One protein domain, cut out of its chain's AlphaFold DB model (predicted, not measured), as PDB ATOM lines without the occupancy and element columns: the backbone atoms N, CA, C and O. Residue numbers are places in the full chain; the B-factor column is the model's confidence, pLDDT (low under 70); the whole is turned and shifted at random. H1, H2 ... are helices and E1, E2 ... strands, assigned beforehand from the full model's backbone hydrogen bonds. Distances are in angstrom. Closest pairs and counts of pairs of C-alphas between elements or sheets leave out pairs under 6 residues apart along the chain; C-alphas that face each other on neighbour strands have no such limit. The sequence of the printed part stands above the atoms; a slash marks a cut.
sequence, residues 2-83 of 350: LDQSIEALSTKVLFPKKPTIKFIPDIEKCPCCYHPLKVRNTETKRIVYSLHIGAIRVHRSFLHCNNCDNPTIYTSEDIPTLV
ATOM      1  N   LEU A   2      23.095  -5.371  43.694       41.62
ATOM      2  CA  LEU A   2      23.558  -3.970  43.781       41.62
ATOM      3  C   LEU A   2      23.125  -3.082  42.595       41.62
ATOM      4  O   LEU A   2      22.745  -1.937  42.815       41.62
ATOM      5  N   ASP A   3      23.098  -3.607  41.365       46.78
ATOM      6  CA  ASP A   3      22.722  -2.810  40.180       46.78
ATOM      7  C   ASP A   3      21.258  -2.335  40.195       46.78
ATOM      8  O   ASP A   3      20.968  -1.201  39.824       46.78
ATOM      9  N   GLN A   4      20.339  -3.154  40.719       46.81
ATOM     10  CA  GLN A   4      18.918  -2.792  40.841       46.81
ATOM     11  C   GLN A   4      18.687  -1.674  41.872       46.81
ATOM     12  O   GLN A   4      17.800  -0.839  41.702       46.81
ATOM     13  N   SER A   5      19.505  -1.615  42.927       50.84
ATOM     14  CA  SER A   5      19.444  -0.551  43.939       50.84
ATOM     15  C   SER A   5      20.012   0.779  43.426       50.84
ATOM     16  O   SER A   5      19.541   1.840  43.829       50.84
ATOM     17  N   ILE A   6      20.992   0.735  42.513       52.81
ATOM     18  CA  ILE A   6      21.583   1.927  41.885       52.81
ATOM     19  C   ILE A   6      20.621   2.541  40.853       52.81
ATOM     20  O   ILE A   6      20.501   3.766  40.785       52.81
ATOM     21  N   GLU A   7      19.876   1.727  40.098       53.94
ATOM     22  CA  GLU A   7      18.844   2.233  39.177       53.94
ATOM     23  C   GLU A   7      17.680   2.925  39.905       53.94
ATOM     24  O   GLU A   7      17.195   3.966  39.440       53.94
ATOM     25  N   ALA A   8      17.291   2.413  41.080       54.41
ATOM     26  CA  ALA A   8      16.229   2.978  41.918       54.41
ATOM     27  C   ALA A   8      16.546   4.389  42.465       54.41
ATOM     28  O   ALA A   8      15.628   5.133  42.805       54.41
ATOM     29  N   LEU A   9      17.826   4.781  42.504       61.66
ATOM     30  CA  LEU A   9      18.303   6.103  42.940       61.66
ATOM     31  C   LEU A   9      18.801   6.980  41.780       61.66
ATOM     32  O   LEU A   9      19.451   8.005  41.998       61.66
ATOM     33  N   SER A  10      18.520   6.603  40.530       71.50
ATOM     34  CA  SER A  10      18.928   7.414  39.384       71.50
ATOM     35  C   SER A  10      18.237   8.787  39.391       71.50
ATOM     36  O   SER A  10      17.069   8.927  39.759       71.50
ATOM     37  N   THR A  11      18.936   9.827  38.922       71.38
ATOM     38  CA  THR A  11      18.389  11.199  38.826       71.38
ATOM     39  C   THR A  11      17.110  11.261  37.994       71.38
ATOM     40  O   THR A  11      16.244  12.096  38.240       71.38
ATOM     41  N   LYS A  12      16.958  10.344  37.033       73.00
ATOM     42  CA  LYS A  12      15.752  10.187  36.217       73.00
ATOM     43  C   LYS A  12      14.533   9.757  37.043       73.00
ATOM     44  O   LYS A  12      13.429  10.207  36.751       73.00
ATOM     45  N   VAL A  13      14.733   8.911  38.054       77.62
ATOM     46  CA  VAL A  13      13.680   8.449  38.974       77.62
ATOM     47  C   VAL A  13      13.398   9.502  40.045       77.62
ATOM     48  O   VAL A  13      12.236   9.776  40.335       77.62
ATOM     49  N   LEU A  14      14.443  10.140  40.582       77.69
ATOM     50  CA  LEU A  14      14.314  11.168  41.624       77.69
ATOM     51  C   LEU A  14      13.681  12.473  41.110       77.69
ATOM     52  O   LEU A  14      12.922  13.120  41.828       77.69
ATOM     53  N   PHE A  15      13.956  12.849  39.859       77.62
ATOM     54  CA  PHE A  15      13.440  14.069  39.232       77.62
ATOM     55  C   PHE A  15      12.676  13.744  37.938       77.62
ATOM     56  O   PHE A  15      13.133  14.071  36.837       77.62
ATOM     57  N   PRO A  16      11.477  13.134  38.040       73.31
ATOM     58  CA  PRO A  16      10.682  12.760  36.869       73.31
ATOM     59  C   PRO A  16      10.184  13.994  36.100       73.31
ATOM     60  O   PRO A  16       9.951  13.946  34.892       73.31
ATOM     61  N   LYS A  17      10.042  15.129  36.795       82.31
ATOM     62  CA  LYS A  17       9.792  16.448  36.209       82.31
ATOM     63  C   LYS A  17      11.015  17.328  36.428       82.31
ATOM     64  O   LYS A  17      11.613  17.295  37.496       82.31
ATOM     65  N   LYS A  18      11.325  18.170  35.436       87.19
ATOM     66  CA  LYS A  18      12.407  19.163  35.517       87.19
ATOM     67  C   LYS A  18      12.118  20.138  36.668       87.19
ATOM     68  O   LYS A  18      11.151  20.903  36.531       87.19
ATOM     69  N   PRO A  19      12.897  20.131  37.766       90.44
ATOM     70  CA  PRO A  19      12.689  21.067  38.860       90.44
ATOM     71  C   PRO A  19      12.948  22.495  38.385       90.44
ATOM     72  O   PRO A  19      13.768  22.728  37.495       90.44
ATOM     73  N   THR A  20      12.233  23.452  38.975       92.50
ATOM     74  CA  THR A  20      12.443  24.879  38.714       92.50
ATOM     75  C   THR A  20      13.213  25.483  39.880       92.50
ATOM     76  O   THR A  20      12.696  25.504  40.994       92.50
ATOM     77  N   ILE A  21      14.417  25.992  39.620       91.31
ATOM     78  CA  ILE A  21      15.241  26.677  40.623       91.31
ATOM     79  C   ILE A  21      15.160  28.182  40.371       91.31
ATOM     80  O   ILE A  21      15.349  28.643  39.239       91.31
ATOM     81  N   LYS A  22      14.831  28.935  41.424       92.25
ATOM     82  CA  LYS A  22      14.711  30.392  41.382       92.25
ATOM     83  C   LYS A  22      16.040  31.033  41.758       92.25
ATOM     84  O   LYS A  22      16.610  30.696  42.783       92.25
ATOM     85  N   PHE A  23      16.473  31.980  40.940       91.94
ATOM     86  CA  PHE A  23      17.677  32.775  41.133       91.94
ATOM     87  C   PHE A  23      17.262  34.241  41.205       91.94
ATOM     88  O   PHE A  23      16.915  34.862  40.193       91.94
ATOM     89  N   ILE A  24      17.230  34.761  42.426       89.62
ATOM     90  CA  ILE A  24      16.802  36.117  42.768       89.62
ATOM     91  C   ILE A  24      18.020  36.794  43.401       89.62
ATOM     92  O   ILE A  24      18.716  36.128  44.157       89.62
ATOM     93  N   PRO A  25      18.338  38.053  43.060       89.69
ATOM     94  CA  PRO A  25      19.441  38.749  43.715       89.69
ATOM     95  C   PRO A  25      19.200  38.874  45.226       89.69
ATOM     96  O   PRO A  25      18.074  39.143  45.637       89.69
ATOM     97  N   ASP A  26      20.267  38.780  46.020       89.00
ATOM     98  CA  ASP A  26      20.214  38.922  47.488       89.00
ATOM     99  C   ASP A  26      19.883  40.351  47.954       89.00
ATOM    100  O   ASP A  26      19.667  40.609  49.137       89.00
ATOM    101  N   ILE A  27      19.846  41.308  47.023       89.88
ATOM    102  CA  ILE A  27      19.535  42.705  47.295       89.88
ATOM    103  C   ILE A  27      18.060  43.017  47.032       89.88
ATOM    104  O   ILE A  27      17.552  42.857  45.922       89.88
ATOM    105  N   GLU A  28      17.384  43.541  48.055       91.25
ATOM    106  CA  GLU A  28      15.972  43.945  47.976       91.25
ATOM    107  C   GLU A  28      15.778  45.459  47.825       91.25
ATOM    108  O   GLU A  28      14.730  45.907  47.363       91.25
ATOM    109  N   LYS A  29      16.772  46.269  48.208       94.12
ATOM    110  CA  LYS A  29      16.703  47.740  48.210       94.12
ATOM    111  C   LYS A  29      17.814  48.338  47.364       94.12
ATOM    112  O   LYS A  29      18.935  47.847  47.369       94.12
ATOM    113  N   CYS A  30      17.522  49.425  46.659       92.44
ATOM    114  CA  CYS A  30      18.520  50.113  45.849       92.44
ATOM    115  C   CYS A  30      19.663  50.658  46.731       92.44
ATOM    116  O   CYS A  30      19.375  51.434  47.641       92.44
ATOM    117  N   PRO A  31      20.945  50.364  46.436       93.44
ATOM    118  CA  PRO A  31      22.083  50.937  47.159       93.44
ATOM    119  C   PRO A  31      22.143  52.470  47.137       93.44
ATOM    120  O   PRO A  31      22.748  53.066  48.017       93.44
ATOM    121  N   CYS A  32      21.542  53.115  46.129       92.75
ATOM    122  CA  CYS A  32      21.630  54.566  45.937       92.75
ATOM    123  C   CYS A  32      20.560  55.349  46.709       92.75
ATOM    124  O   CYS A  32      20.832  56.439  47.194       92.75
ATOM    125  N   CYS A  33      19.331  54.827  46.787       93.50
ATOM    126  CA  CYS A  33      18.189  55.553  47.364       93.50
ATOM    127  C   CYS A  33      17.396  54.749  48.403       93.50
ATOM    128  O   CYS A  33      16.364  55.216  48.876       93.50
ATOM    129  N   TYR A  34      17.833  53.525  48.719       92.94
ATOM    130  CA  TYR A  34      17.215  52.593  49.671       92.94
ATOM    131  C   TYR A  34      15.747  52.220  49.398       92.94
ATOM    132  O   TYR A  34      15.130  51.503  50.189       92.94
ATOM    133  N   HIS A  35      15.189  52.640  48.260       93.81
ATOM    134  CA  HIS A  35      13.853  52.254  47.826       93.81
ATOM    135  C   HIS A  35      13.818  50.764  47.435       93.81
ATOM    136  O   HIS A  35      14.801  50.276  46.863       93.81
ATOM    137  N   PRO A  36      12.719  50.033  47.709       94.56
ATOM    138  CA  PRO A  36      12.573  48.644  47.281       94.56
ATOM    139  C   PRO A  36      12.764  48.482  45.770       94.56
ATOM    140  O   PRO A  36      12.196  49.230  44.970       94.56
ATOM    141  N   LEU A  37      13.567  47.498  45.377       94.38
ATOM    142  CA  LEU A  37      13.777  47.143  43.982       94.38
ATOM    143  C   LEU A  37      12.529  46.455  43.422       94.38
ATOM    144  O   LEU A  37      11.860  45.675  44.103       94.38
ATOM    145  N   LYS A  38      12.228  46.712  42.148       93.12
ATOM    146  CA  LYS A  38      11.099  46.096  41.442       93.12
ATOM    147  C   LYS A  38      11.579  45.141  40.364       93.12
ATOM    148  O   LYS A  38      12.569  45.402  39.676       93.12
ATOM    149  N   VAL A  39      10.830  44.054  40.174       93.50
ATOM    150  CA  VAL A  39      11.058  43.110  39.076       93.50
ATOM    151  C   VAL A  39      10.891  43.847  37.753       93.50
ATOM    152  O   VAL A  39       9.824  44.377  37.458       93.50
ATOM    153  N   ARG A  40      11.962  43.882  36.961       92.00
ATOM    154  CA  ARG A  40      11.946  44.395  35.592       92.00
ATOM    155  C   ARG A  40      11.429  43.326  34.639       92.00
ATOM    156  O   ARG A  40      10.506  43.565  33.870       92.00
ATOM    157  N   ASN A  41      12.048  42.149  34.679       92.50
ATOM    158  CA  ASN A  41      11.674  40.986  33.884       92.50
ATOM    159  C   ASN A  41      12.193  39.687  34.524       92.50
ATOM    160  O   ASN A  41      13.023  39.695  35.436       92.50
ATOM    161  N   THR A  42      11.688  38.560  34.025       91.75
ATOM    162  CA  THR A  42      12.076  37.213  34.458       91.75
ATOM    163  C   THR A  42      12.410  36.334  33.259       91.75
ATOM    164  O   THR A  42      11.662  36.303  32.281       91.75
ATOM    165  N   GLU A  43      13.488  35.564  33.354       88.75
ATOM    166  CA  GLU A  43      13.854  34.528  32.390       88.75
ATOM    167  C   GLU A  43      13.468  33.159  32.961       88.75
ATOM    168  O   GLU A  43      14.011  32.730  33.976       88.75
ATOM    169  N   THR A  44      12.519  32.467  32.322       88.69
ATOM    170  CA  THR A  44      11.937  31.210  32.846       88.69
ATOM    171  C   THR A  44      12.061  30.021  31.894       88.69
ATOM    172  O   THR A  44      11.714  28.891  32.241       88.69
ATOM    173  N   LYS A  45      12.532  30.265  30.665       86.44
ATOM    174  CA  LYS A  45      12.589  29.259  29.593       86.44
ATOM    175  C   LYS A  45      13.920  28.513  29.530       86.44
ATOM    176  O   LYS A  45      13.985  27.459  28.903       86.44
ATOM    177  N   ARG A  46      14.976  29.042  30.155       90.62
ATOM    178  CA  ARG A  46      16.314  28.456  30.084       90.62
ATOM    179  C   ARG A  46      16.364  27.140  30.852       90.62
ATOM    180  O   ARG A  46      15.950  27.060  32.007       90.62
ATOM    181  N   ILE A  47      16.883  26.111  30.190       93.25
ATOM    182  CA  ILE A  47      17.136  24.801  30.785       93.25
ATOM    183  C   ILE A  47      18.639  24.643  30.944       93.25
ATOM    184  O   ILE A  47      19.386  24.842  29.988       93.25
ATOM    185  N   VAL A  48      19.057  24.282  32.150       94.50
ATOM    186  CA  VAL A  48      20.440  23.979  32.503       94.50
ATOM    187  C   VAL A  48      20.556  22.502  32.857       94.50
ATOM    188  O   VAL A  48      19.628  21.931  33.416       94.50
ATOM    189  N   TYR A  49      21.689  21.884  32.550       95.25
ATOM    190  CA  TYR A  49      21.987  20.497  32.875       95.25
ATOM    191  C   TYR A  49      23.150  20.428  33.862       95.25
ATOM    192  O   TYR A  49      24.216  20.978  33.587       95.25
ATOM    193  N   SER A  50      22.944  19.731  34.977       94.06
ATOM    194  CA  SER A  50      23.951  19.434  36.005       94.06
ATOM    195  C   SER A  50      23.983  17.928  36.271       94.06
ATOM    196  O   SER A  50      22.955  17.261  36.158       94.06
ATOM    197  N   LEU A  51      25.136  17.381  36.658       92.50
ATOM    198  CA  LEU A  51      25.306  15.970  37.020       92.50
ATOM    199  C   LEU A  51      24.451  15.536  38.212       92.50
ATOM    200  O   LEU A  51      24.098  14.361  38.293       92.50
ATOM    201  N   HIS A  52      24.145  16.455  39.129       86.50
ATOM    202  CA  HIS A  52      23.451  16.139  40.379       86.50
ATOM    203  C   HIS A  52      21.942  15.953  40.194       86.50
ATOM    204  O   HIS A  52      21.331  15.145  40.887       86.50
ATOM    205  N   ILE A  53      21.340  16.701  39.267       86.44
ATOM    206  CA  ILE A  53      19.878  16.778  39.103       86.44
ATOM    207  C   ILE A  53      19.445  16.351  37.691       86.44
ATOM    208  O   ILE A  53      18.328  15.878  37.488       86.44
ATOM    209  N   GLY A  54      20.317  16.490  36.696       90.31
ATOM    210  CA  GLY A  54      19.950  16.428  35.288       90.31
ATOM    211  C   GLY A  54      19.407  17.774  34.813       90.31
ATOM    212  O   GLY A  54      20.023  18.816  35.038       90.31
ATOM    213  N   ALA A  55      18.265  17.764  34.127       91.31
ATOM    214  CA  ALA A  55      17.670  18.958  33.532       91.31
ATOM    215  C   ALA A  55      16.924  19.836  34.557       91.31
ATOM    216  O   ALA A  55      15.893  19.439  35.097       91.31
ATOM    217  N   ILE A  56      17.379  21.073  34.729       91.62
ATOM    218  CA  ILE A  56      16.840  22.094  35.632       91.62
ATOM    219  C   ILE A  56      16.232  23.228  34.806       91.62
ATOM    220  O   ILE A  56      16.861  23.735  33.877       91.62
ATOM    221  N   ARG A  57      15.028  23.679  35.159       93.31
ATOM    222  CA  ARG A  57      14.475  24.935  34.641       93.31
ATOM    223  C   ARG A  57      14.969  26.092  35.501       93.31
ATOM    224  O   ARG A  57      14.715  26.137  36.701       93.31
ATOM    225  N   VAL A  58      15.652  27.038  34.877       92.81
ATOM    226  CA  VAL A  58      16.147  28.239  35.546       92.81
ATOM    227  C   VAL A  58      15.053  29.299  35.525       92.81
ATOM    228  O   VAL A  58      14.530  29.633  34.462       92.81
ATOM    229  N   HIS A  59      14.715  29.824  36.702       93.25
ATOM    230  CA  HIS A  59      13.865  30.998  36.868       93.25
ATOM    231  C   HIS A  59      14.713  32.152  37.409       93.25
ATOM    232  O   HIS A  59      14.901  32.281  38.619       93.25
ATOM    233  N   ARG A  60      15.220  33.003  36.521       92.44
ATOM    234  CA  ARG A  60      16.074  34.136  36.884       92.44
ATOM    235  C   ARG A  60      15.272  35.430  36.930       92.44
ATOM    236  O   ARG A  60      14.605  35.767  35.953       92.44
ATOM    237  N   SER A  61      15.369  36.159  38.036       93.75
ATOM    238  CA  SER A  61      14.757  37.481  38.187       93.75
ATOM    239  C   SER A  61      15.790  38.585  37.979       93.75
ATOM    240  O   SER A  61      16.935  38.484  38.433       93.75
ATOM    241  N   PHE A  62      15.365  39.649  37.304       94.00
ATOM    242  CA  PHE A  62      16.132  40.876  37.140       94.00
ATOM    243  C   PHE A  62      15.378  42.014  37.815       94.00
ATOM    244  O   PHE A  62      14.214  42.273  37.491       94.00
ATOM    245  N   LEU A  63      16.030  42.681  38.760       94.69
ATOM    246  CA  LEU A  63      15.459  43.795  39.503       94.69
ATOM    247  C   LEU A  63      16.081  45.120  39.059       94.69
ATOM    248  O   LEU A  63      17.230  45.166  38.625       94.69
ATOM    249  N   HIS A  64      15.321  46.200  39.184       95.19
ATOM    250  CA  HIS A  64      15.790  47.563  38.946       95.19
ATOM    251  C   HIS A  64      15.193  48.515  39.983       95.19
ATOM    252  O   HIS A  64      14.185  48.205  40.625       95.19
ATOM    253  N   CYS A  65      15.815  49.679  40.135       95.00
ATOM    254  CA  CYS A  65      15.246  50.764  40.915       95.00
ATOM    255  C   CYS A  65      14.335  51.613  40.022       95.00
ATOM    256  O   CYS A  65      14.746  52.021  38.942       95.00
ATOM    257  N   ASN A  66      13.114  51.900  40.479       93.88
ATOM    258  CA  ASN A  66      12.166  52.776  39.780       93.88
ATOM    259  C   ASN A  66      12.061  54.181  40.407       93.88
ATOM    260  O   ASN A  66      11.171  54.936  40.033       93.88
ATOM    261  N   ASN A  67      12.898  54.493  41.403       93.62
ATOM    262  CA  ASN A  67      12.835  55.728  42.197       93.62
ATOM    263  C   ASN A  67      14.034  56.671  41.982       93.62
ATOM    264  O   ASN A  67      13.987  57.825  42.383       93.62
ATOM    265  N   CYS A  68      15.123  56.194  41.381       92.38
ATOM    266  CA  CYS A  68      16.283  57.023  41.053       92.38
ATOM    267  C   CYS A  68      16.862  56.595  39.709       92.38
ATOM    268  O   CYS A  68      16.624  55.466  39.274       92.38
ATOM    269  N   ASP A  69      17.675  57.459  39.105       90.62
ATOM    270  CA  ASP A  69      18.267  57.264  37.775       90.62
ATOM    271  C   ASP A  69      19.406  56.229  37.740       90.62
ATOM    272  O   ASP A  69      20.249  56.242  36.847       90.62
ATOM    273  N   ASN A  70      19.459  55.311  38.710       90.31
ATOM    274  CA  ASN A  70      20.424  54.220  38.720       90.31
ATOM    275  C   ASN A  70      20.084  53.208  37.603       90.31
ATOM    276  O   ASN A  70      19.072  52.508  37.711       90.31
ATOM    277  N   PRO A  71      20.935  53.053  36.569       91.38
ATOM    278  CA  PRO A  71      20.650  52.177  35.433       91.38
ATOM    279  C   PRO A  71      20.927  50.690  35.724       91.38
ATOM    280  O   PRO A  71      20.724  49.841  34.851       91.38
ATOM    281  N   THR A  72      21.424  50.359  36.921       94.00
ATOM    282  CA  THR A  72      21.887  49.012  37.274       94.00
ATOM    283  C   THR A  72      20.737  48.011  37.314       94.00
ATOM    284  O   THR A  72      19.705  48.231  37.951       94.00
ATOM    285  N   ILE A  73      20.950  46.863  36.669       93.06
ATOM    286  CA  ILE A  73      20.056  45.711  36.747       93.06
ATOM    287  C   ILE A  73      20.674  44.697  37.703       93.06
ATOM    288  O   ILE A  73      21.763  44.184  37.449       93.06
ATOM    289  N   TYR A  74      19.957  44.376  38.770       93.00
ATOM    290  CA  TYR A  74      20.389  43.415  39.779       93.00
ATOM    291  C   TYR A  74      19.882  42.016  39.434       93.00
ATOM    292  O   TYR A  74      18.721  41.834  39.061       93.00
ATOM    293  N   THR A  75      20.739  41.009  39.562       91.56
ATOM    294  CA  THR A  75      20.393  39.600  39.336       91.56
ATOM    295  C   THR A  75      21.297  38.699  40.176       91.56
ATOM    296  O   THR A  75      22.362  39.145  40.584       91.56
ATOM    297  N   SER A  76      20.885  37.456  40.446       90.19
ATOM    298  CA  SER A  76      21.701  36.519  41.235       90.19
ATOM    299  C   SER A  76      23.018  36.177  40.523       90.19
ATOM    300  O   SER A  76      23.063  35.998  39.291       90.19
ATOM    301  N   GLU A  77      24.077  36.095  41.331       89.75
ATOM    302  CA  GLU A  77      25.438  35.726  40.934       89.75
ATOM    303  C   GLU A  77      25.667  34.203  40.950       89.75
ATOM    304  O   GLU A  77      26.668  33.731  40.412       89.75
ATOM    305  N   ASP A  78      24.701  33.417  41.435       90.06
ATOM    306  CA  ASP A  78      24.826  31.956  41.552       90.06
ATOM    307  C   ASP A  78      24.732  31.234  40.200       90.06
ATOM    308  O   ASP A  78      25.295  30.162  39.999       90.06
ATOM    309  N   ILE A  79      24.018  31.795  39.218       88.69
ATOM    310  CA  ILE A  79      23.937  31.161  37.890       88.69
ATOM    311  C   ILE A  79      25.319  31.118  37.214       88.69
ATOM    312  O   ILE A  79      25.687  30.054  36.711       88.69
ATOM    313  N   PRO A  80      26.083  32.231  37.155       90.75
ATOM    314  CA  PRO A  80      27.455  32.220  36.659       90.75
ATOM    315  C   PRO A  80      28.399  31.238  37.360       90.75
ATOM    316  O   PRO A  80      29.327  30.770  36.706       90.75
ATOM    317  N   THR A  81      28.183  30.911  38.640       91.31
ATOM    318  CA  THR A  81      29.012  29.918  39.348       91.31
ATOM    319  C   THR A  81      28.644  28.483  38.961       91.31
ATOM    320  O   THR A  81      29.505  27.607  38.947       91.31
ATOM    321  N   LEU A  82      27.388  28.242  38.565       91.31
ATOM    322  CA  LEU A  82      26.913  26.929  38.125       91.31
ATOM    323  C   LEU A  82      27.208  26.641  36.643       91.31
ATOM    324  O   LEU A  82      27.546  25.510  36.285       91.31
ATOM    325  N   VAL A  83      27.054  27.639  35.764       93.31
ATOM    326  CA  VAL A  83      27.062  27.444  34.305       93.31
ATOM    327  C   VAL A  83      27.896  28.511  33.600       93.31
ATOM    328  O   VAL A  83      27.625  29.703  33.777       93.31
TER     329      VAL A  83
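What this domain is: This is residues 2 to 83 of the 350 residues of the protein "Transposase" of candidate division Zixibacteria bacterium (UniProt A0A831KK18). What does the model look like? It is a slender rod along one long strand, E4, in a strongly twisted sheet: short E1 pairs on one side of E4, short E2 and E3 on the other, and two long loops, residues 24 to 37 and 65 to 77, reach past the last residue of E4. Residues 2 to 9, with H1, stick out at the opposite end as a tail, while little H2 and H3 only graze the sheet. What are the counts and size? The printed part has 82 residues, 40 of them, under half, in named elements of mixed class, in the order H1 H2 E1 E2 E3 E4 H3, and the branched sheet is mixed, with E1 parallel to E4, and E2 and E3 antiparallel to it. It is only just extended, close to loose, with a radius of gyration of the C-alphas of 17.8 A and spans of 61 by 19 by 18 A.

Where its parts are: Where do the first elements lie? H1, residues 2 to 7, is 9.0 A long and begins at C-alpha 2 (23.558, -3.970, 43.781). H2, residues 11 to 14, is 4.9 A long. Where are the strands and the last helix? E1 is residues 20 to 23, 9.8 A; E2 is 38 to 43, 14.9 A; E3 is 47 to 50, 10.1 A. E4, residues 54 to 64, is 31.6 A long and ends at C-alpha 64 (15.790, 47.563, 38.946). H3, residues 78 to 82, is 6.4 A long and ends at C-alpha 82 (26.913, 26.929, 38.125).

How they stand to each other: How do the strands pair along E4? The pairing is staggered: E3 pairs with residues 54 to 57 as an antiparallel hairpin, with N 56 and O 48 2.7 A apart. E1 is parallel at residues 57 to 60, at 34 degrees, with N 23 and O 59 2.8 A apart, and E2 is antiparallel at residues 60 to 64, at 153 degrees, with N 40 and O 62 2.8 A apart. Where are the helices? H1 is not on the sheet and is only just apart from H2, 8.1 A at their closest C-alphas. H2 is only just on the sheet, with 5 pairs of C-alphas within 10 A, and only grazes it; its closest C-alphas to E4 are those of Thr 11 and Gly 54, 6.5 A. H3 only grazes the sheet too, and its closest C-alphas to E1 are those of Asp 78 and Phe 23, 7.2 A. How are their backbones? In H1 and H3 every O i to N i+4 pair is within hydrogen-bond range; H2 is too short for such a pair, and its one O i to N i+3 pair is not within range.

The domain as a whole: How far does it reach? The C-alphas of Leu 2 and Asp 69, the two farthest apart, are 61.8 A apart. Are there cuts or long links? The printed part has no cut, and the links E1 to E2 and E4 to H3 are long. Where is confidence low? Residues 2 to 9 are under 70, and the mean pLDDT of the printed part is 86.3.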